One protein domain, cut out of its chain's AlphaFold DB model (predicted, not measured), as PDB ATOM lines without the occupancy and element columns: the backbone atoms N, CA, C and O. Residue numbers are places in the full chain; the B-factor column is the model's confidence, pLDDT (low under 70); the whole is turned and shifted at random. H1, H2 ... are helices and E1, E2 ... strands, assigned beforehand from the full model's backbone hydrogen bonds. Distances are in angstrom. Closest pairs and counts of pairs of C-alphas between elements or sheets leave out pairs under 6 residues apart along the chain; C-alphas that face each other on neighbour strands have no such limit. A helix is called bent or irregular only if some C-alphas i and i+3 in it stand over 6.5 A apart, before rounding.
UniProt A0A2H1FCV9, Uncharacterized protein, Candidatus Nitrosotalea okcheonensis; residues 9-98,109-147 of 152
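Overview. This is residues 9 to 98 and 109 to 147 of the 152 residues of an uncharacterized protein of Candidatus Nitrosotalea okcheonensis (UniProt A0A2H1FCV9). One twisted sheet of five strands makes the middle layer, with H1 packed over one face and H3 and H4 on the other. The E1 and E2 hairpin is long, and E2 with the turns at its two ends runs the length of the longest axis. The printed part has 129 residues with four named helices and five named strands, in the order H1 E1 E2 E3 H2 H3 E4 H4 E5. The mixed sheet has the order E1, E2, E3, E4, E5; its first three strands are antiparallel neighbours, and E3, E4 and E5 are parallel. The class is mixed, helices and strands, and the whole is compact, with a radius of gyration of the C-alphas of 15.6 A and spans of 48 by 34 by 30 A.

Along the chain. H1, residues 9 to 19, begins at C-alpha 9 (-51.939, -28.313, -19.798). E1, residues 24 to 35, is 35.7 A long, and E2, residues 42 to 55, is 39.2 A. E3, residues 60 to 70, bends by 75 degrees at residue 67. H2, residues 72 to 75, is irregular, but only just: C-alphas 72 and 75 are 6.53 A apart. H3, residues 77 to 97, is 30.7 A long. E4, residues 112 to 124, bends by 79 degrees at residue 121. H4 is residues 128 to 137, and E5, residues 141 to 146, ends at C-alpha 146 (-46.630, -37.907, -13.245).

Arrangement. E1, E2 and E3 form a meander, each strand the antiparallel neighbour of the one before; N 28 and O 50 are 2.8 A apart, N 51 and O 64 2.9 A. Between parallel E3 and E4, N 65 and O 118 are 2.8 A apart. E4, H4 and E5 form a strand-helix-strand unit, two parallel neighbour strands with a helix between, its crossover right-handed; N 143 and O 117 are 2.8 A apart. The three layers are helices on both faces of the sheet. H1 is over E3 and E4 at a height of 7.9 A, with Leu 12 and Tyr 120 the closest C-alphas of H1 and E4, 6.2 A apart. On the opposite face, H3 is over E2 and E3 at a height of 9.3 A, its closest C-alphas to E2 being Val 81 and Ile 50, 7.3 A apart. H4, on the same face as H3, is over none of the strands. H2 only grazes the sheet and only just touches H4, with 3 pairs of C-alphas within 8 A, the closest being Tyr 74 and Val 131, 6.6 A. In H1, H3 and H4 every O i to N i+4 pair is within hydrogen-bond range; H2 is too short for one.

Size, cuts and confidence. The C-alphas of Ser 39 and Leu 57, 51.6 A apart, are the two farthest apart. Residues 99 to 108 are not printed, and C-alphas 98 and 109 are 15.8 A apart across the cut. Of the links that are printed whole, none is long. The mean pLDDT of the printed part is 84.2; it is under 70 at residue 34, residues 90 to 98 and residues 109 to 110.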
ATOM      1  N   PHE A   9     -52.049 -29.486 -20.664       78.62
ATOM      2  CA  PHE A   9     -51.939 -28.313 -19.798       78.62
ATOM      3  C   PHE A   9     -53.231 -28.004 -19.034       78.62
ATOM      4  O   PHE A   9     -53.155 -27.681 -17.853       78.62
ATOM      5  N   ASP A  10     -54.402 -28.155 -19.658       80.94
ATOM      6  CA  ASP A  10     -55.693 -27.932 -18.994       80.94
ATOM      7  C   ASP A  10     -55.919 -28.987 -17.906       80.94
ATOM      8  O   ASP A  10     -56.236 -28.639 -16.773       80.94
ATOM      9  N   ILE A  11     -55.670 -30.266 -18.216       81.12
ATOM     10  CA  ILE A  11     -55.823 -31.382 -17.264       81.12
ATOM     11  C   ILE A  11     -54.914 -31.179 -16.047       81.12
ATOM     12  O   ILE A  11     -55.363 -31.266 -14.904       81.12
ATOM     13  N   LEU A  12     -53.632 -30.899 -16.284       77.25
ATOM     14  CA  LEU A  12     -52.647 -30.744 -15.216       77.25
ATOM     15  C   LEU A  12     -52.877 -29.458 -14.409       77.25
ATOM     16  O   LEU A  12     -52.692 -29.463 -13.193       77.25
ATOM     17  N   THR A  13     -53.359 -28.386 -15.049       79.38
ATOM     18  CA  THR A  13     -53.773 -27.157 -14.352       79.38
ATOM     19  C   THR A  13     -54.991 -27.405 -13.468       79.38
ATOM     20  O   THR A  13     -55.020 -26.915 -12.341       79.38
ATOM     21  N   THR A  14     -55.978 -28.180 -13.929       81.75
ATOM     22  CA  THR A  14     -57.133 -28.572 -13.107       81.75
ATOM     23  C   THR A  14     -56.696 -29.385 -11.894       81.75
ATOM     24  O   THR A  14     -57.101 -29.049 -10.790       81.75
ATOM     25  N   ARG A  15     -55.799 -30.368 -12.052       81.00
ATOM     26  CA  ARG A  15     -55.280 -31.152 -10.913       81.00
ATOM     27  C   ARG A  15     -54.582 -30.292  -9.867       81.00
ATOM     28  O   ARG A  15     -54.785 -30.485  -8.675       81.00
ATOM     29  N   LEU A  16     -53.775 -29.333 -10.311       82.81
ATOM     30  CA  LEU A  16     -53.163 -28.353  -9.417       82.81
ATOM     31  C   LEU A  16     -54.232 -27.492  -8.729       82.81
ATOM     32  O   LEU A  16     -54.124 -27.181  -7.543       82.81
ATOM     33  N   GLY A  17     -55.279 -27.150  -9.483       81.88
ATOM     34  CA  GLY A  17     -56.529 -26.574  -9.007       81.88
ATOM     35  C   GLY A  17     -57.113 -27.314  -7.810       81.88
ATOM     36  O   GLY A  17     -57.395 -26.685  -6.793       81.88
ATOM     37  N   ASP A  18     -57.238 -28.630  -7.944       85.50
ATOM     38  CA  ASP A  18     -57.844 -29.527  -6.963       85.50
ATOM     39  C   ASP A  18     -56.939 -29.786  -5.745       85.50
ATOM     40  O   ASP A  18     -57.445 -29.911  -4.632       85.50
ATOM     41  N   GLU A  19     -55.611 -29.842  -5.925       84.94
ATOM     42  CA  GLU A  19     -54.645 -30.034  -4.826       84.94
ATOM     43  C   GLU A  19     -54.521 -28.774  -3.950       84.94
ATOM     44  O   GLU A  19     -54.341 -28.872  -2.736       84.94
ATOM     45  N   PHE A  20     -54.682 -27.584  -4.541       84.88
ATOM     46  CA  PHE A  20     -54.527 -26.300  -3.849       84.88
ATOM     47  C   PHE A  20     -55.720 -25.355  -4.076       84.88
ATOM     48  O   PHE A  20     -55.533 -24.250  -4.594       84.88
ATOM     49  N   PRO A  21     -56.957 -25.736  -3.709       80.50
ATOM     50  CA  PRO A  21     -58.176 -25.055  -4.156       80.50
ATOM     51  C   PRO A  21     -58.317 -23.617  -3.646       80.50
ATOM     52  O   PRO A  21     -58.951 -22.793  -4.300       80.50
ATOM     53  N   GLN A  22     -57.711 -23.302  -2.500       81.50
ATOM     54  CA  GLN A  22     -57.798 -21.988  -1.852       81.50
ATOM     55  C   GLN A  22     -56.568 -21.101  -2.098       81.50
ATOM     56  O   GLN A  22     -56.490 -20.001  -1.560       81.50
ATOM     57  N   PHE A  23     -55.594 -21.579  -2.875       82.31
ATOM     58  CA  PHE A  23     -54.291 -20.933  -2.997       82.31
ATOM     59  C   PHE A  23     -54.294 -20.036  -4.231       82.31
ATOM     60  O   PHE A  23     -54.717 -20.452  -5.319       82.31
ATOM     61  N   SER A  24     -53.813 -18.806  -4.075       82.00
ATOM     62  CA  SER A  24     -53.647 -17.880  -5.191       82.00
ATOM     63  C   SER A  24     -52.465 -18.317  -6.070       82.00
ATOM     64  O   SER A  24     -51.584 -19.074  -5.648       82.00
ATOM     65  N   ARG A  25     -52.505 -17.955  -7.362       82.75
ATOM     66  CA  ARG A  25     -51.563 -18.477  -8.365       82.75
ATOM     67  C   ARG A  25     -51.094 -17.400  -9.319       82.75
ATOM     68  O   ARG A  25     -51.907 -16.662  -9.876       82.75
ATOM     69  N   ILE A  26     -49.793 -17.389  -9.579       81.69
ATOM     70  CA  ILE A  26     -49.159 -16.505 -10.563       81.69
ATOM     71  C   ILE A  26     -48.365 -17.365 -11.524       81.69
ATOM     72  O   ILE A  26     -47.550 -18.171 -11.092       81.69
ATOM     73  N   ARG A  27     -48.628 -17.215 -12.823       82.94
ATOM     74  CA  ARG A  27     -48.107 -18.098 -13.873       82.94
ATOM     75  C   ARG A  27     -47.211 -17.355 -14.856       82.94
ATOM     76  O   ARG A  27     -47.489 -16.203 -15.183       82.94
ATOM     77  N   ALA A  28     -46.217 -18.058 -15.383       80.00
ATOM     78  CA  ALA A  28     -45.473 -17.685 -16.575       80.00
ATOM     79  C   ALA A  28     -45.357 -18.880 -17.525       80.00
ATOM     80  O   ALA A  28     -45.086 -20.009 -17.107       80.00
ATOM     81  N   ASP A  29     -45.525 -18.602 -18.814       85.62
ATOM     82  CA  ASP A  29     -45.351 -19.573 -19.887       85.62
ATOM     83  C   ASP A  29     -43.917 -19.490 -20.413       85.62
ATOM     84  O   ASP A  29     -43.393 -18.402 -20.655       85.62
ATOM     85  N   TRP A  30     -43.280 -20.642 -20.589       83.00
ATOM     86  CA  TRP A  30     -41.898 -20.753 -21.028       83.00
ATOM     87  C   TRP A  30     -41.763 -21.758 -22.168       83.00
ATOM     88  O   TRP A  30     -42.593 -22.648 -22.372       83.00
ATOM     89  N   GLU A  31     -40.671 -21.621 -22.911       84.06
ATOM     90  CA  GLU A  31     -40.391 -22.444 -24.073       84.06
ATOM     91  C   GLU A  31     -38.915 -22.853 -24.099       84.06
ATOM     92  O   GLU A  31     -38.014 -22.020 -24.010       84.06
ATOM     93  N   PHE A  32     -38.671 -24.155 -24.217       80.38
ATOM     94  CA  PHE A  32     -37.367 -24.729 -24.503       80.38
ATOM     95  C   PHE A  32     -37.219 -24.924 -26.004       80.38
ATOM     96  O   PHE A  32     -37.967 -25.689 -26.613       80.38
ATOM     97  N   VAL A  33     -36.204 -24.292 -26.582       79.31
ATOM     98  CA  VAL A  33     -35.831 -24.494 -27.982       79.31
ATOM     99  C   VAL A  33     -34.608 -25.401 -28.023       79.31
ATOM    100  O   VAL A  33     -33.518 -25.028 -27.588       79.31
ATOM    101  N   LEU A  34     -34.792 -26.615 -28.529       69.44
ATOM    102  CA  LEU A  34     -33.706 -27.543 -28.798       69.44
ATOM    103  C   LEU A  34     -33.181 -27.276 -30.207       69.44
ATOM    104  O   LEU A  34     -33.870 -27.551 -31.188       69.44
ATOM    105  N   THR A  35     -31.951 -26.784 -30.309       76.50
ATOM    106  CA  THR A  35     -31.266 -26.576 -31.588       76.50
ATOM    107  C   THR A  35     -30.198 -27.636 -31.833       76.50
ATOM    108  O   THR A  35     -29.554 -28.153 -30.914       76.50
ATOM    109  N   GLU A  36     -29.991 -27.996 -33.095       72.94
ATOM    110  CA  GLU A  36     -28.861 -28.817 -33.494       72.94
ATOM    111  C   GLU A  36     -27.566 -28.008 -33.412       72.94
ATOM    112  O   GLU A  36     -27.399 -27.007 -34.101       72.94
ATOM    113  N   LYS A  37     -26.594 -28.484 -32.627       73.38
ATOM    114  CA  LYS A  37     -25.312 -27.784 -32.432       73.38
ATOM    115  C   LYS A  37     -24.535 -27.475 -33.720       73.38
ATOM    116  O   LYS A  37     -23.753 -26.535 -33.715       73.38
ATOM    117  N   LYS A  38     -24.676 -28.289 -34.773       77.69
ATOM    118  CA  LYS A  38     -23.885 -28.153 -36.011       77.69
ATOM    119  C   LYS A  38     -24.507 -27.190 -37.022       77.69
ATOM    120  O   LYS A  38     -23.769 -26.448 -37.654       77.69
ATOM    121  N   SER A  39     -25.827 -27.217 -37.183       80.25
ATOM    122  CA  SER A  39     -26.550 -26.406 -38.171       80.25
ATOM    123  C   SER A  39     -27.234 -25.178 -37.563       80.25
ATOM    124  O   SER A  39     -27.621 -24.276 -38.296       80.25
ATOM    125  N   GLY A  40     -27.403 -25.132 -36.237       76.44
ATOM    126  CA  GLY A  40     -28.233 -24.132 -35.561       76.44
ATOM    127  C   GLY A  40     -29.737 -24.345 -35.769       76.44
ATOM    128  O   GLY A  40     -30.534 -23.560 -35.260       76.44
ATOM    129  N   GLU A  41     -30.138 -25.399 -36.485       83.00
ATOM    130  CA  GLU A  41     -31.531 -25.667 -36.828       83.00
ATOM    131  C   GLU A  41     -32.347 -26.044 -35.586       83.00
ATOM    132  O   GLU A  41     -31.914 -26.852 -34.759       83.00
ATOM    133  N   VAL A  42     -33.543 -25.466 -35.447       80.81
ATOM    134  CA  VAL A  42     -34.477 -25.808 -34.370       80.81
ATOM    135  C   VAL A  42     -35.026 -27.210 -34.618       80.81
ATOM    136  O   VAL A  42     -35.812 -27.434 -35.530       80.81
ATOM    137  N   LYS A  43     -34.621 -28.158 -33.774       75.44
ATOM    138  CA  LYS A  43     -35.073 -29.551 -33.824       75.44
ATOM    139  C   LYS A  43     -36.385 -29.768 -33.099       75.44
ATOM    140  O   LYS A  43     -37.164 -30.634 -33.486       75.44
ATOM    141  N   ASN A  44     -36.596 -29.055 -31.999       74.00
ATOM    142  CA  ASN A  44     -37.813 -29.191 -31.220       74.00
ATOM    143  C   ASN A  44     -38.054 -27.940 -30.384       74.00
ATOM    144  O   ASN A  44     -37.116 -27.345 -29.857       74.00
ATOM    145  N   THR A  45     -39.320 -27.610 -30.211       81.00
ATOM    146  CA  THR A  45     -39.781 -26.544 -29.344       81.00
ATOM    147  C   THR A  45     -40.732 -27.151 -28.326       81.00
ATOM    148  O   THR A  45     -41.816 -27.620 -28.680       81.00
ATOM    149  N   LYS A  46     -40.342 -27.146 -27.052       83.62
ATOM    150  CA  LYS A  46     -41.161 -27.673 -25.963       83.62
ATOM    151  C   LYS A  46     -41.650 -26.543 -25.072       83.62
ATOM    152  O   LYS A  46     -40.854 -25.813 -24.496       83.62
ATOM    153  N   LYS A  47     -42.965 -26.440 -24.916       87.94
ATOM    154  CA  LYS A  47     -43.599 -25.481 -24.007       87.94
ATOM    155  C   LYS A  47     -43.758 -26.077 -22.617       87.94
ATOM    156  O   LYS A  47     -43.979 -27.282 -22.481       87.94
ATOM    157  N   PHE A  48     -43.672 -25.231 -21.604       90.06
ATOM    158  CA  PHE A  48     -43.975 -25.576 -20.223       90.06
ATOM    159  C   PHE A  48     -44.449 -24.338 -19.460       90.06
ATOM    160  O   PHE A  48     -44.286 -23.212 -19.923       90.06
ATOM    161  N   GLN A  49     -45.055 -24.544 -18.299       89.69
ATOM    162  CA  GLN A  49     -45.536 -23.463 -17.442       89.69
ATOM    163  C   GLN A  49     -44.879 -23.583 -16.075       89.69
ATOM    164  O   GLN A  49     -44.802 -24.682 -15.523       89.69
ATOM    165  N   ILE A  50     -44.431 -22.456 -15.526       90.31
ATOM    166  CA  ILE A  50     -44.062 -22.345 -14.115       90.31
ATOM    167  C   ILE A  50     -45.100 -21.458 -13.448       90.31
ATOM    168  O   ILE A  50     -45.498 -20.425 -13.988       90.31
ATOM    169  N   LEU A  51     -45.544 -21.850 -12.265       90.31
ATOM    170  CA  LEU A  51     -46.448 -21.047 -11.465       90.31
ATOM    171  C   LEU A  51     -46.043 -21.053  -9.995       90.31
ATOM    172  O   LEU A  51     -45.552 -22.050  -9.476       90.31
ATOM    173  N   VAL A  52     -46.267 -19.933  -9.325       89.00
ATOM    174  CA  VAL A  52     -46.183 -19.829  -7.871       89.00
ATOM    175  C   VAL A  52     -47.544 -20.197  -7.300       89.00
ATOM    176  O   VAL A  52     -48.561 -19.684  -7.765       89.00
ATOM    177  N   ILE A  53     -47.552 -21.090  -6.315       89.50
ATOM    178  CA  ILE A  53     -48.735 -21.488  -5.547       89.50
ATOM    179  C   ILE A  53     -48.607 -20.828  -4.178       89.50
ATOM    180  O   ILE A  53     -47.659 -21.121  -3.449       89.50
ATOM    181  N   GLN A  54     -49.518 -19.924  -3.845       86.94
ATOM    182  CA  GLN A  54     -49.398 -19.058  -2.676       86.94
ATOM    183  C   GLN A  54     -50.435 -19.430  -1.626       86.94
ATOM    184  O   GLN A  54     -51.633 -19.476  -1.907       86.94
ATOM    185  N   ASN A  55     -49.967 -19.666  -0.405       86.38
ATOM    186  CA  ASN A  55     -50.824 -19.729   0.764       86.38
ATOM    187  C   ASN A  55     -50.751 -18.390   1.497       86.38
ATOM    188  O   ASN A  55     -49.830 -18.132   2.277       86.38
ATOM    189  N   ASP A  56     -51.736 -17.539   1.234       81.50
ATOM    190  CA  ASP A  56     -51.798 -16.192   1.801       81.50
ATOM    191  C   ASP A  56     -52.049 -16.193   3.319       81.50
ATOM    192  O   ASP A  56     -51.640 -15.251   4.006       81.50
ATOM    193  N   LEU A  57     -52.686 -17.252   3.842       81.19
ATOM    194  CA  LEU A  57     -52.986 -17.429   5.267       81.19
ATOM    195  C   LEU A  57     -51.733 -17.819   6.056       81.19
ATOM    196  O   LEU A  57     -51.421 -17.202   7.070       81.19
ATOM    197  N   GLU A  58     -51.005 -18.824   5.573       84.12
ATOM    198  CA  GLU A  58     -49.822 -19.384   6.244       84.12
ATOM    199  C   GLU A  58     -48.508 -18.719   5.802       84.12
ATOM    200  O   GLU A  58     -47.426 -19.084   6.258       84.12
ATOM    201  N   LYS A  59     -48.603 -17.718   4.924       85.75
ATOM    202  CA  LYS A  59     -47.500 -16.883   4.439       85.75
ATOM    203  C   LYS A  59     -46.346 -17.659   3.793       85.75
ATOM    204  O   LYS A  59     -45.175 -17.306   3.942       85.75
ATOM    205  N   TYR A  60     -46.666 -18.677   3.000       88.19
ATOM    206  CA  TYR A  60     -45.665 -19.407   2.225       88.19
ATOM    207  C   TYR A  60     -46.052 -19.588   0.765       88.19
ATOM    208  O   TYR A  60     -47.201 -19.418   0.360       88.19
ATOM    209  N   GLN A  61     -45.058 -19.968  -0.032       90.06
ATOM    210  CA  GLN A  61     -45.239 -20.303  -1.434       90.06
ATOM    211  C   GLN A  61     -44.508 -21.591  -1.831       90.06
ATOM    212  O   GLN A  61     -43.430 -21.930  -1.322       90.06
ATOM    213  N   HIS A  62     -45.114 -22.287  -2.784       93.12
ATOM    214  CA  HIS A  62     -44.553 -23.412  -3.525       93.12
ATOM    215  C   HIS A  62     -44.440 -23.046  -5.005       93.12
ATOM    216  O   HIS A  62     -44.944 -22.011  -5.446       93.12
ATOM    217  N   VAL A  63     -43.818 -23.924  -5.786       93.44
ATOM    218  CA  VAL A  63     -43.762 -23.782  -7.242       93.44
ATOM    219  C   VAL A  63     -44.387 -24.996  -7.911       93.44
ATOM    220  O   VAL A  63     -44.068 -26.129  -7.575       93.44
ATOM    221  N   GLY A  64     -45.275 -24.764  -8.871       93.25
ATOM    222  CA  GLY A  64     -45.769 -25.774  -9.796       93.25
ATOM    223  C   GLY A  64     -45.049 -25.668 -11.137       93.25
ATOM    224  O   GLY A  64     -44.849 -24.569 -11.650       93.25
ATOM    225  N   ILE A  65     -44.681 -26.806 -11.718       93.69
ATOM    226  CA  ILE A  65     -44.174 -26.912 -13.086       93.69
ATOM    227  C   ILE A  65     -45.112 -27.834 -13.854       93.69
ATOM    228  O   ILE A  65     -45.323 -28.971 -13.440       93.69
ATOM    229  N   ILE A  66     -45.657 -27.358 -14.970       91.44
ATOM    230  CA  ILE A  66     -46.520 -28.139 -15.859       91.44
ATOM    231  C   ILE A  66     -45.795 -28.326 -17.186       91.44
ATOM    232  O   ILE A  66     -45.479 -27.353 -17.872       91.44
ATOM    233  N   ILE A  67     -45.533 -29.575 -17.559       90.19
ATOM    234  CA  ILE A  67     -44.826 -29.926 -18.793       90.19
ATOM    235  C   ILE A  67     -45.357 -31.256 -19.326       90.19
ATOM    236  O   ILE A  67     -45.432 -32.221 -18.585       90.19
ATOM    237  N   SER A  68     -45.721 -31.346 -20.608       88.38
ATOM    238  CA  SER A  68     -46.273 -32.602 -21.156       88.38
ATOM    239  C   SER A  68     -45.306 -33.777 -20.995       88.38
ATOM    240  O   SER A  68     -45.626 -34.780 -20.367       88.38
ATOM    241  N   GLU A  69     -44.102 -33.643 -21.536       89.31
ATOM    242  CA  GLU A  69     -43.075 -34.677 -21.455       89.31
ATOM    243  C   GLU A  69     -41.807 -34.045 -20.906       89.31
ATOM    244  O   GLU A  69     -41.424 -32.986 -21.391       89.31
ATOM    245  N   LEU A  70     -41.116 -34.678 -19.965       89.81
ATOM    246  CA  LEU A  70     -39.831 -34.187 -19.465       89.81
ATOM    247  C   LEU A  70     -38.698 -35.098 -19.939       89.81
ATOM    248  O   LEU A  70     -38.701 -36.290 -19.630       89.81
ATOM    249  N   SER A  71     -37.730 -34.549 -20.677       89.81
ATOM    250  CA  SER A  71     -36.478 -35.239 -21.011       89.81
ATOM    251  C   SER A  71     -35.272 -34.515 -20.406       89.81
ATOM    252  O   SER A  71     -35.300 -34.192 -19.222       89.81
ATOM    253  N   SER A  72     -34.196 -34.292 -21.163       87.94
ATOM    254  CA  SER A  72     -32.915 -33.758 -20.677       87.94
ATOM    255  C   SER A  72     -32.980 -32.325 -20.139       87.94
ATOM    256  O   SER A  72     -32.106 -31.918 -19.382       87.94
ATOM    257  N   GLU A  73     -34.008 -31.556 -20.494       87.69
ATOM    258  CA  GLU A  73     -34.231 -30.178 -20.046       87.69
ATOM    259  C   GLU A  73     -34.483 -30.055 -18.537       87.69
ATOM    260  O   GLU A  73     -34.363 -28.958 -17.991       87.69
ATOM    261  N   TYR A  74     -34.737 -31.168 -17.835       89.25
ATOM    262  CA  TYR A  74     -34.901 -31.180 -16.378       89.25
ATOM    263  C   TYR A  74     -33.733 -30.528 -15.629       89.25
ATOM    264  O   TYR A  74     -33.929 -29.970 -14.550       89.25
ATOM    265  N   VAL A  75     -32.527 -30.558 -16.209       91.69
ATOM    266  CA  VAL A  75     -31.331 -29.964 -15.603       91.69
ATOM    267  C   VAL A  75     -31.413 -28.444 -15.482       91.69
ATOM    268  O   VAL A  75     -30.760 -27.871 -14.612       91.69
ATOM    269  N   GLN A  76     -32.212 -27.799 -16.337       90.31
ATOM    270  CA  GLN A  76     -32.375 -26.345 -16.378       90.31
ATOM    271  C   GLN A  76     -33.495 -25.865 -15.450       90.31
ATOM    272  O   GLN A  76     -33.474 -24.713 -15.027       90.31
ATOM    273  N   LEU A  77     -34.455 -26.733 -15.110       92.12
ATOM    274  CA  LEU A  77     -35.651 -26.348 -14.359       92.12
ATOM    275  C   LEU A  77     -35.349 -25.664 -13.013       92.12
ATOM    276  O   LEU A  77     -35.965 -24.630 -12.771       92.12
ATOM    277  N   PRO A  78     -34.403 -26.130 -12.167       92.88
ATOM    278  CA  PRO A  78     -34.090 -25.438 -10.913       92.88
ATOM    279  C   PRO A  78     -33.694 -23.967 -11.102       92.88
ATOM    280  O   PRO A  78     -34.243 -23.088 -10.446       92.88
ATOM    281  N   ALA A  79     -32.817 -23.682 -12.069       90.75
ATOM    282  CA  ALA A  79     -32.384 -22.316 -12.361       90.75
ATOM    283  C   ALA A  79     -33.535 -21.443 -12.892       90.75
ATOM    284  O   ALA A  79     -33.607 -20.248 -12.606       90.75
ATOM    285  N   LEU A  80     -34.461 -22.034 -13.652       90.81
ATOM    286  CA  LEU A  80     -35.650 -21.337 -14.148       90.81
ATOM    287  C   LEU A  80     -36.634 -21.017 -13.022       90.81
ATOM    288  O   LEU A  80     -37.223 -19.938 -13.027       90.81
ATOM    289  N   VAL A  81     -36.770 -21.910 -12.038       90.12
ATOM    290  CA  VAL A  81     -37.558 -21.660 -10.825       90.12
ATOM    291  C   VAL A  81     -36.990 -20.473 -10.050       90.12
ATOM    292  O   VAL A  81     -37.730 -19.547  -9.721       90.12
ATOM    293  N   GLU A  82     -35.680 -20.451  -9.806       90.19
ATOM    294  CA  GLU A  82     -35.023 -19.337  -9.114       90.19
ATOM    295  C   GLU A  82     -35.178 -18.016  -9.869       90.19
ATOM    296  O   GLU A  82     -35.531 -16.990  -9.277       90.19
ATOM    297  N   LYS A  83     -34.964 -18.043 -11.191       89.06
ATOM    298  CA  LYS A  83     -35.138 -16.873 -12.052       89.06
ATOM    299  C   LYS A  83     -36.570 -16.344 -11.978       89.06
ATOM    300  O   LYS A  83     -36.754 -15.150 -11.757       89.06
ATOM    301  N   PHE A  84     -37.564 -17.219 -12.092       88.06
ATOM    302  CA  PHE A  84     -38.973 -16.841 -12.025       88.06
ATOM    303  C   PHE A  84     -39.347 -16.222 -10.670       88.06
ATOM    304  O   PHE A  84     -39.963 -15.158 -10.627       88.06
ATOM    305  N   LEU A  85     -38.911 -16.825  -9.558       86.50
ATOM    306  CA  LEU A  85     -39.134 -16.272  -8.217       86.50
ATOM    307  C   LEU A  85     -38.454 -14.903  -8.030       86.50
ATOM    308  O   LEU A  85     -39.008 -14.025  -7.371       86.50
ATOM    309  N   SER A  86     -37.262 -14.706  -8.604       85.38
ATOM    310  CA  SER A  86     -36.537 -13.428  -8.568       85.38
ATOM    311  C   SER A  86     -37.245 -12.339  -9.379       85.38
ATOM    312  O   SER A  86     -37.397 -11.215  -8.903       85.38
ATOM    313  N   GLU A  87     -37.715 -12.668 -10.584       82.88
ATOM    314  CA  GLU A  87     -38.445 -11.739 -11.452       82.88
ATOM    315  C   GLU A  87     -39.751 -11.280 -10.806       82.88
ATOM    316  O   GLU A  87     -40.014 -10.080 -10.756       82.88
ATOM    317  N   ILE A  88     -40.506 -12.208 -10.212       77.69
ATOM    318  CA  ILE A  88     -41.725 -11.879  -9.469       77.69
ATOM    319  C   ILE A  88     -41.432 -10.892  -8.335       77.69
ATOM    320  O   ILE A  88     -42.123  -9.882  -8.214       77.69
ATOM    321  N   LYS A  89     -40.394 -11.147  -7.528       73.12
ATOM    322  CA  LYS A  89     -40.014 -10.247  -6.427       73.12
ATOM    323  C   LYS A  89     -39.671  -8.844  -6.928       73.12
ATOM    324  O   LYS A  89     -40.188  -7.869  -6.392       73.12
ATOM    325  N   LYS A  90     -38.878  -8.739  -7.999       68.75
ATOM    326  CA  LYS A  90     -38.490  -7.449  -8.594       68.75
ATOM    327  C   LYS A  90     -39.685  -6.665  -9.128       68.75
ATOM    328  O   LYS A  90     -39.765  -5.459  -8.923       68.75
ATOM    329  N   THR A  91     -40.627  -7.329  -9.800       63.38
ATOM    330  CA  THR A  91     -41.842  -6.669 -10.299       63.38
ATOM    331  C   THR A  91     -42.674  -6.079  -9.158       63.38
ATOM    332  O   THR A  91     -43.303  -5.040  -9.335       63.38
ATOM    333  N   ILE A  92     -42.660  -6.691  -7.974       58.25
ATOM    334  CA  ILE A  92     -43.351  -6.162  -6.791       58.25
ATOM    335  C   ILE A  92     -42.607  -4.961  -6.217       58.25
ATOM    336  O   ILE A  92     -43.235  -3.940  -5.967       58.25
ATOM    337  N   GLU A  93     -41.285  -5.051  -6.049       54.97
ATOM    338  CA  GLU A  93     -40.467  -3.948  -5.522       54.97
ATOM    339  C   GLU A  93     -40.638  -2.661  -6.345       54.97
ATOM    340  O   GLU A  93     -40.790  -1.581  -5.777       54.97
ATOM    341  N   VAL A  94     -40.704  -2.781  -7.677       56.75
ATOM    342  CA  VAL A  94     -40.950  -1.646  -8.583       56.75
ATOM    343  C   VAL A  94     -42.369  -1.083  -8.413       56.75
ATOM    344  O   VAL A  94     -42.537   0.128  -8.305       56.75
ATOM    345  N   ASN A  95     -43.386  -1.943  -8.300       48.53
ATOM    346  CA  ASN A  95     -44.781  -1.515  -8.129       48.53
ATOM    347  C   ASN A  95     -45.087  -0.929  -6.736       48.53
ATOM    348  O   ASN A  95     -46.033  -0.165  -6.596       48.53
ATOM    349  N   VAL A  96     -44.318  -1.269  -5.696       52.62
ATOM    350  CA  VAL A  96     -44.446  -0.639  -4.365       52.62
ATOM    351  C   VAL A  96     -43.814   0.762  -4.357       52.62
ATOM    352  O   VAL A  96     -44.267   1.635  -3.618       52.62
ATOM    353  N   GLY A  97     -42.802   1.001  -5.202       49.66
ATOM    354  CA  GLY A  97     -42.192   2.320  -5.395       49.66
ATOM    355  C   GLY A  97     -43.031   3.288  -6.239       49.66
ATOM    356  O   GLY A  97     -42.908   4.502  -6.078       49.66
ATOM    357  N   GLU A  98     -43.913   2.775  -7.100       52.19
ATOM    358  CA  GLU A  98     -44.737   3.561  -8.020       52.19
ATOM    359  C   GLU A  98     -46.234   3.243  -7.831       52.19
ATOM    360  O   GLU A  98     -46.703   2.197  -8.256       52.19
ATOM    361  N   SER A 109     -45.213  -9.553   0.137       55.72
ATOM    362  CA  SER A 109     -44.336  -9.188   1.238       55.72
ATOM    363  C   SER A 109     -44.621 -10.141   2.406       55.72
ATOM    364  O   SER A 109     -45.726 -10.247   2.933       55.72
ATOM    365  N   GLY A 110     -43.629 -10.973   2.723       65.25
ATOM    366  CA  GLY A 110     -43.740 -12.018   3.741       65.25
ATOM    367  C   GLY A 110     -44.031 -13.434   3.235       65.25
ATOM    368  O   GLY A 110     -43.946 -14.351   4.044       65.25
ATOM    369  N   LEU A 111     -44.288 -13.664   1.938       78.94
ATOM    370  CA  LEU A 111     -44.394 -15.031   1.409       78.94
ATOM    371  C   LEU A 111     -43.011 -15.690   1.313       78.94
ATOM    372  O   LEU A 111     -42.178 -15.325   0.476       78.94
ATOM    373  N   GLN A 112     -42.766 -16.702   2.145       85.06
ATOM    374  CA  GLN A 112     -41.519 -17.467   2.106       85.06
ATOM    375  C   GLN A 112     -41.619 -18.654   1.153       85.06
ATOM    376  O   GLN A 112     -42.546 -19.462   1.219       85.06
ATOM    377  N   PHE A 113     -40.645 -18.775   0.248       88.62
ATOM    378  CA  PHE A 113     -40.542 -19.970  -0.580       88.62
ATOM    379  C   PHE A 113     -40.040 -21.138   0.265       88.62
ATOM    380  O   PHE A 113     -38.985 -21.063   0.885       88.62
ATOM    381  N   THR A 114     -40.816 -22.214   0.264       91.00
ATOM    382  CA  THR A 114     -40.577 -23.417   1.079       91.00
ATOM    383  C   THR A 114     -39.506 -24.354   0.524       91.00
ATOM    384  O   THR A 114     -39.085 -25.266   1.225       91.00
ATOM    385  N   GLY A 115     -39.104 -24.185  -0.739       91.56
ATOM    386  CA  GLY A 115     -38.282 -25.165  -1.455       91.56
ATOM    387  C   GLY A 115     -39.095 -26.249  -2.172       91.56
ATOM    388  O   GLY A 115     -38.538 -26.942  -3.020       91.56
ATOM    389  N   ASN A 116     -40.400 -26.372  -1.901       95.62
ATOM    390  CA  ASN A 116     -41.239 -27.394  -2.526       95.62
ATOM    391  C   ASN A 116     -41.578 -27.034  -3.975       95.62
ATOM    392  O   ASN A 116     -42.118 -25.958  -4.267       95.62
ATOM    393  N   VAL A 117     -41.315 -27.984  -4.871       95.62
ATOM    394  CA  VAL A 117     -41.636 -27.909  -6.294       95.62
ATOM    395  C   VAL A 117     -42.490 -29.106  -6.692       95.62
ATOM    396  O   VAL A 117     -42.094 -30.247  -6.492       95.62
ATOM    397  N   TYR A 118     -43.639 -28.857  -7.309       95.00
ATOM    398  CA  TYR A 118     -44.566 -29.874  -7.790       95.00
ATOM    399  C   TYR A 118     -44.452 -29.979  -9.308       95.00
ATOM    400  O   TYR A 118     -44.799 -29.041 -10.024       95.00
ATOM    401  N   LEU A 119     -43.957 -31.110  -9.807       94.25
ATOM    402  CA  LEU A 119     -43.810 -31.353 -11.240       94.25
ATOM    403  C   LEU A 119     -44.971 -32.197 -11.756       94.25
ATOM    404  O   LEU A 119     -45.035 -33.401 -11.511       94.25
ATOM    405  N   TYR A 120     -45.837 -31.562 -12.529       91.81
ATOM    406  CA  TYR A 120     -46.939 -32.178 -13.244       91.81
ATOM    407  C   TYR A 120     -46.488 -32.512 -14.661       91.81
ATOM    408  O   TYR A 120     -46.189 -31.613 -15.453       91.81
ATOM    409  N   ALA A 121     -46.442 -33.807 -14.976       90.19
ATOM    410  CA  ALA A 121     -46.083 -34.277 -16.306       90.19
ATOM    411  C   ALA A 121     -46.935 -35.460 -16.756       90.19
ATOM    412  O   ALA A 121     -47.320 -36.294 -15.946       90.19
ATOM    413  N   ASP A 122     -47.210 -35.561 -18.055       86.94
ATOM    414  CA  ASP A 122     -47.837 -36.759 -18.634       86.94
ATOM    415  C   ASP A 122     -46.799 -37.884 -18.746       86.94
ATOM    416  O   ASP A 122     -47.075 -39.040 -18.441       86.94
ATOM    417  N   ARG A 123     -45.552 -37.542 -19.105       88.25
ATOM    418  CA  ARG A 123     -44.491 -38.538 -19.292       88.25
ATOM    419  C   ARG A 123     -43.115 -38.064 -18.843       88.25
ATOM    420  O   ARG A 123     -42.693 -36.955 -19.157       88.25
ATOM    421  N   LEU A 124     -42.360 -38.957 -18.206       90.50
ATOM    422  CA  LEU A 124     -40.921 -38.794 -17.998       90.50
ATOM    423  C   LEU A 124     -40.147 -39.667 -18.992       90.50
ATOM    424  O   LEU A 124     -40.396 -40.864 -19.114       90.50
ATOM    425  N   LEU A 125     -39.210 -39.054 -19.711       90.31
ATOM    426  CA  LEU A 125     -38.260 -39.712 -20.621       90.31
ATOM    427  C   LEU A 125     -36.867 -39.854 -19.983       90.31
ATOM    428  O   LEU A 125     -35.891 -40.182 -20.652       90.31
ATOM    429  N   VAL A 126     -36.781 -39.575 -18.686       90.38
ATOM    430  CA  VAL A 126     -35.599 -39.663 -17.829       90.38
ATOM    431  C   VAL A 126     -35.993 -40.370 -16.536       90.38
ATOM    432  O   VAL A 126     -37.169 -40.390 -16.171       90.38
ATOM    433  N   ALA A 127     -35.020 -40.962 -15.846       90.75
ATOM    434  CA  ALA A 127     -35.284 -41.667 -14.598       90.75
ATOM    435  C   ALA A 127     -35.735 -40.698 -13.492       90.75
ATOM    436  O   ALA A 127     -35.128 -39.642 -13.298       90.75
ATOM    437  N   GLU A 128     -36.782 -41.070 -12.752       92.19
ATOM    438  CA  GLU A 128     -37.343 -40.266 -11.655       92.19
ATOM    439  C   GLU A 128     -36.284 -39.887 -10.612       92.19
ATOM    440  O   GLU A 128     -36.200 -38.729 -10.193       92.19
ATOM    441  N   ASP A 129     -35.421 -40.838 -10.248       93.12
ATOM    442  CA  ASP A 129     -34.372 -40.638  -9.252       93.12
ATOM    443  C   ASP A 129     -33.327 -39.612  -9.718       93.12
ATOM    444  O   ASP A 129     -32.828 -38.825  -8.912       93.12
ATOM    445  N   ALA A 130     -33.012 -39.582 -11.015       93.25
ATOM    446  CA  ALA A 130     -32.088 -38.616 -11.594       93.25
ATOM    447  C   ALA A 130     -32.647 -37.190 -11.503       93.25
ATOM    448  O   ALA A 130     -31.911 -36.264 -11.144       93.25
ATOM    449  N   VAL A 131     -33.946 -37.017 -11.768       93.56
ATOM    450  CA  VAL A 131     -34.622 -35.717 -11.656       93.56
ATOM    451  C   VAL A 131     -34.672 -35.271 -10.194       93.56
ATOM    452  O   VAL A 131     -34.206 -34.178  -9.874       93.56
ATOM    453  N   GLN A 132     -35.140 -36.130  -9.286       94.25
ATOM    454  CA  GLN A 132     -35.227 -35.817  -7.855       94.25
ATOM    455  C   GLN A 132     -33.862 -35.473  -7.246       94.25
ATOM    456  O   GLN A 132     -33.731 -34.473  -6.538       94.25
ATOM    457  N   LYS A 133     -32.815 -36.253  -7.555       95.06
ATOM    458  CA  LYS A 133     -31.444 -35.967  -7.099       95.06
ATOM    459  C   LYS A 133     -30.958 -34.610  -7.595       95.06
ATOM    460  O   LYS A 133     -30.267 -33.916  -6.853       95.06
ATOM    461  N   HIS A 134     -31.288 -34.232  -8.830       95.44
ATOM    462  CA  HIS A 134     -30.880 -32.939  -9.380       95.44
ATOM    463  C   HIS A 134     -31.575 -31.773  -8.681       95.44
ATOM    464  O   HIS A 134     -30.900 -30.830  -8.284       95.44
ATOM    465  N   PHE A 135     -32.883 -31.855  -8.436       95.81
ATOM    466  CA  PHE A 135     -33.596 -30.832  -7.660       95.81
ATOM    467  C   PHE A 135     -33.056 -30.720  -6.231       95.81
ATOM    468  O   PHE A 135     -32.724 -29.622  -5.787       95.81
ATOM    469  N   LYS A 136     -32.822 -31.856  -5.563       94.56
ATOM    470  CA  LYS A 136     -32.263 -31.879  -4.207       94.56
ATOM    471  C   LYS A 136     -30.872 -31.243  -4.124       94.56
ATOM    472  O   LYS A 136     -30.579 -30.548  -3.158       94.56
ATOM    473  N   LYS A 137     -30.023 -31.428  -5.144       95.00
ATOM    474  CA  LYS A 137     -28.714 -30.748  -5.245       95.00
ATOM    475  C   LYS A 137     -28.829 -29.224  -5.332       95.00
ATOM    476  O   LYS A 137     -27.877 -28.542  -4.978       95.00
ATOM    477  N   ASN A 138     -29.965 -28.710  -5.795       93.31
ATOM    478  CA  ASN A 138     -30.261 -27.282  -5.885       93.31
ATOM    479  C   ASN A 138     -31.142 -26.801  -4.712       93.31
ATOM    480  O   ASN A 138     -31.774 -25.759  -4.815       93.31
ATOM    481  N   ASN A 139     -31.199 -27.546  -3.600       93.31
ATOM    482  CA  ASN A 139     -32.012 -27.223  -2.418       93.31
ATOM    483  C   ASN A 139     -33.525 -27.119  -2.692       93.31
ATOM    484  O   ASN A 139     -34.237 -26.389  -2.004       93.31
ATOM    485  N   LEU A 140     -34.019 -27.862  -3.686       95.75
ATOM    486  CA  LEU A 140     -35.441 -27.963  -4.006       95.75
ATOM    487  C   LEU A 140     -35.956 -29.363  -3.671       95.75
ATOM    488  O   LEU A 140     -35.325 -30.363  -4.027       95.75
ATOM    489  N   ASP A 141     -37.115 -29.434  -3.026       95.88
ATOM    490  CA  ASP A 141     -37.809 -30.689  -2.750       95.88
ATOM    491  C   ASP A 141     -38.849 -30.960  -3.841       95.88
ATOM    492  O   ASP A 141     -39.813 -30.212  -4.008       95.88
ATOM    493  N   LEU A 142     -38.614 -32.004  -4.640       96.00
ATOM    494  CA  LEU A 142     -39.397 -32.286  -5.840       96.00
ATOM    495  C   LEU A 142     -40.494 -33.320  -5.578       96.00
ATOM    496  O   LEU A 142     -40.231 -34.513  -5.408       96.00
ATOM    497  N   HIS A 143     -41.735 -32.870  -5.706       94.56
ATOM    498  CA  HIS A 143     -42.951 -33.668  -5.648       94.56
ATOM    499  C   HIS A 143     -43.393 -34.027  -7.067       94.56
ATOM    500  O   HIS A 143     -43.948 -33.205  -7.797       94.56
ATOM    501  N   LEU A 144     -43.140 -35.267  -7.480       91.69
ATOM    502  CA  LEU A 144     -43.552 -35.759  -8.794       91.69
ATOM    503  C   LEU A 144     -45.068 -36.030  -8.821       91.69
ATOM    504  O   LEU A 144     -45.613 -36.719  -7.955       91.69
ATOM    505  N   ARG A 145     -45.747 -35.500  -9.839       90.00
ATOM    506  CA  ARG A 145     -47.167 -35.705 -10.165       90.00
ATOM    507  C   ARG A 145     -47.269 -36.168 -11.620       90.00
ATOM    508  O   ARG A 145     -47.826 -35.487 -12.479       90.00
ATOM    509  N   VAL A 146     -46.658 -37.317 -11.901       83.81
ATOM    510  CA  VAL A 146     -46.630 -37.907 -13.245       83.81
ATOM    511  C   VAL A 146     -47.915 -38.692 -13.489       83.81
ATOM    512  O   VAL A 146     -48.300 -39.514 -12.650       83.81
ATOM    513  N   GLU A 147     -48.589 -38.473 -14.621       74.44
ATOM    514  CA  GLU A 147     -49.697 -39.337 -15.020       74.44
ATOM    515  C   GLU A 147     -49.177 -40.755 -15.275       74.44
ATOM    516  O   GLU A 147     -48.529 -41.057 -16.275       74.44
TER     517      GLU A 147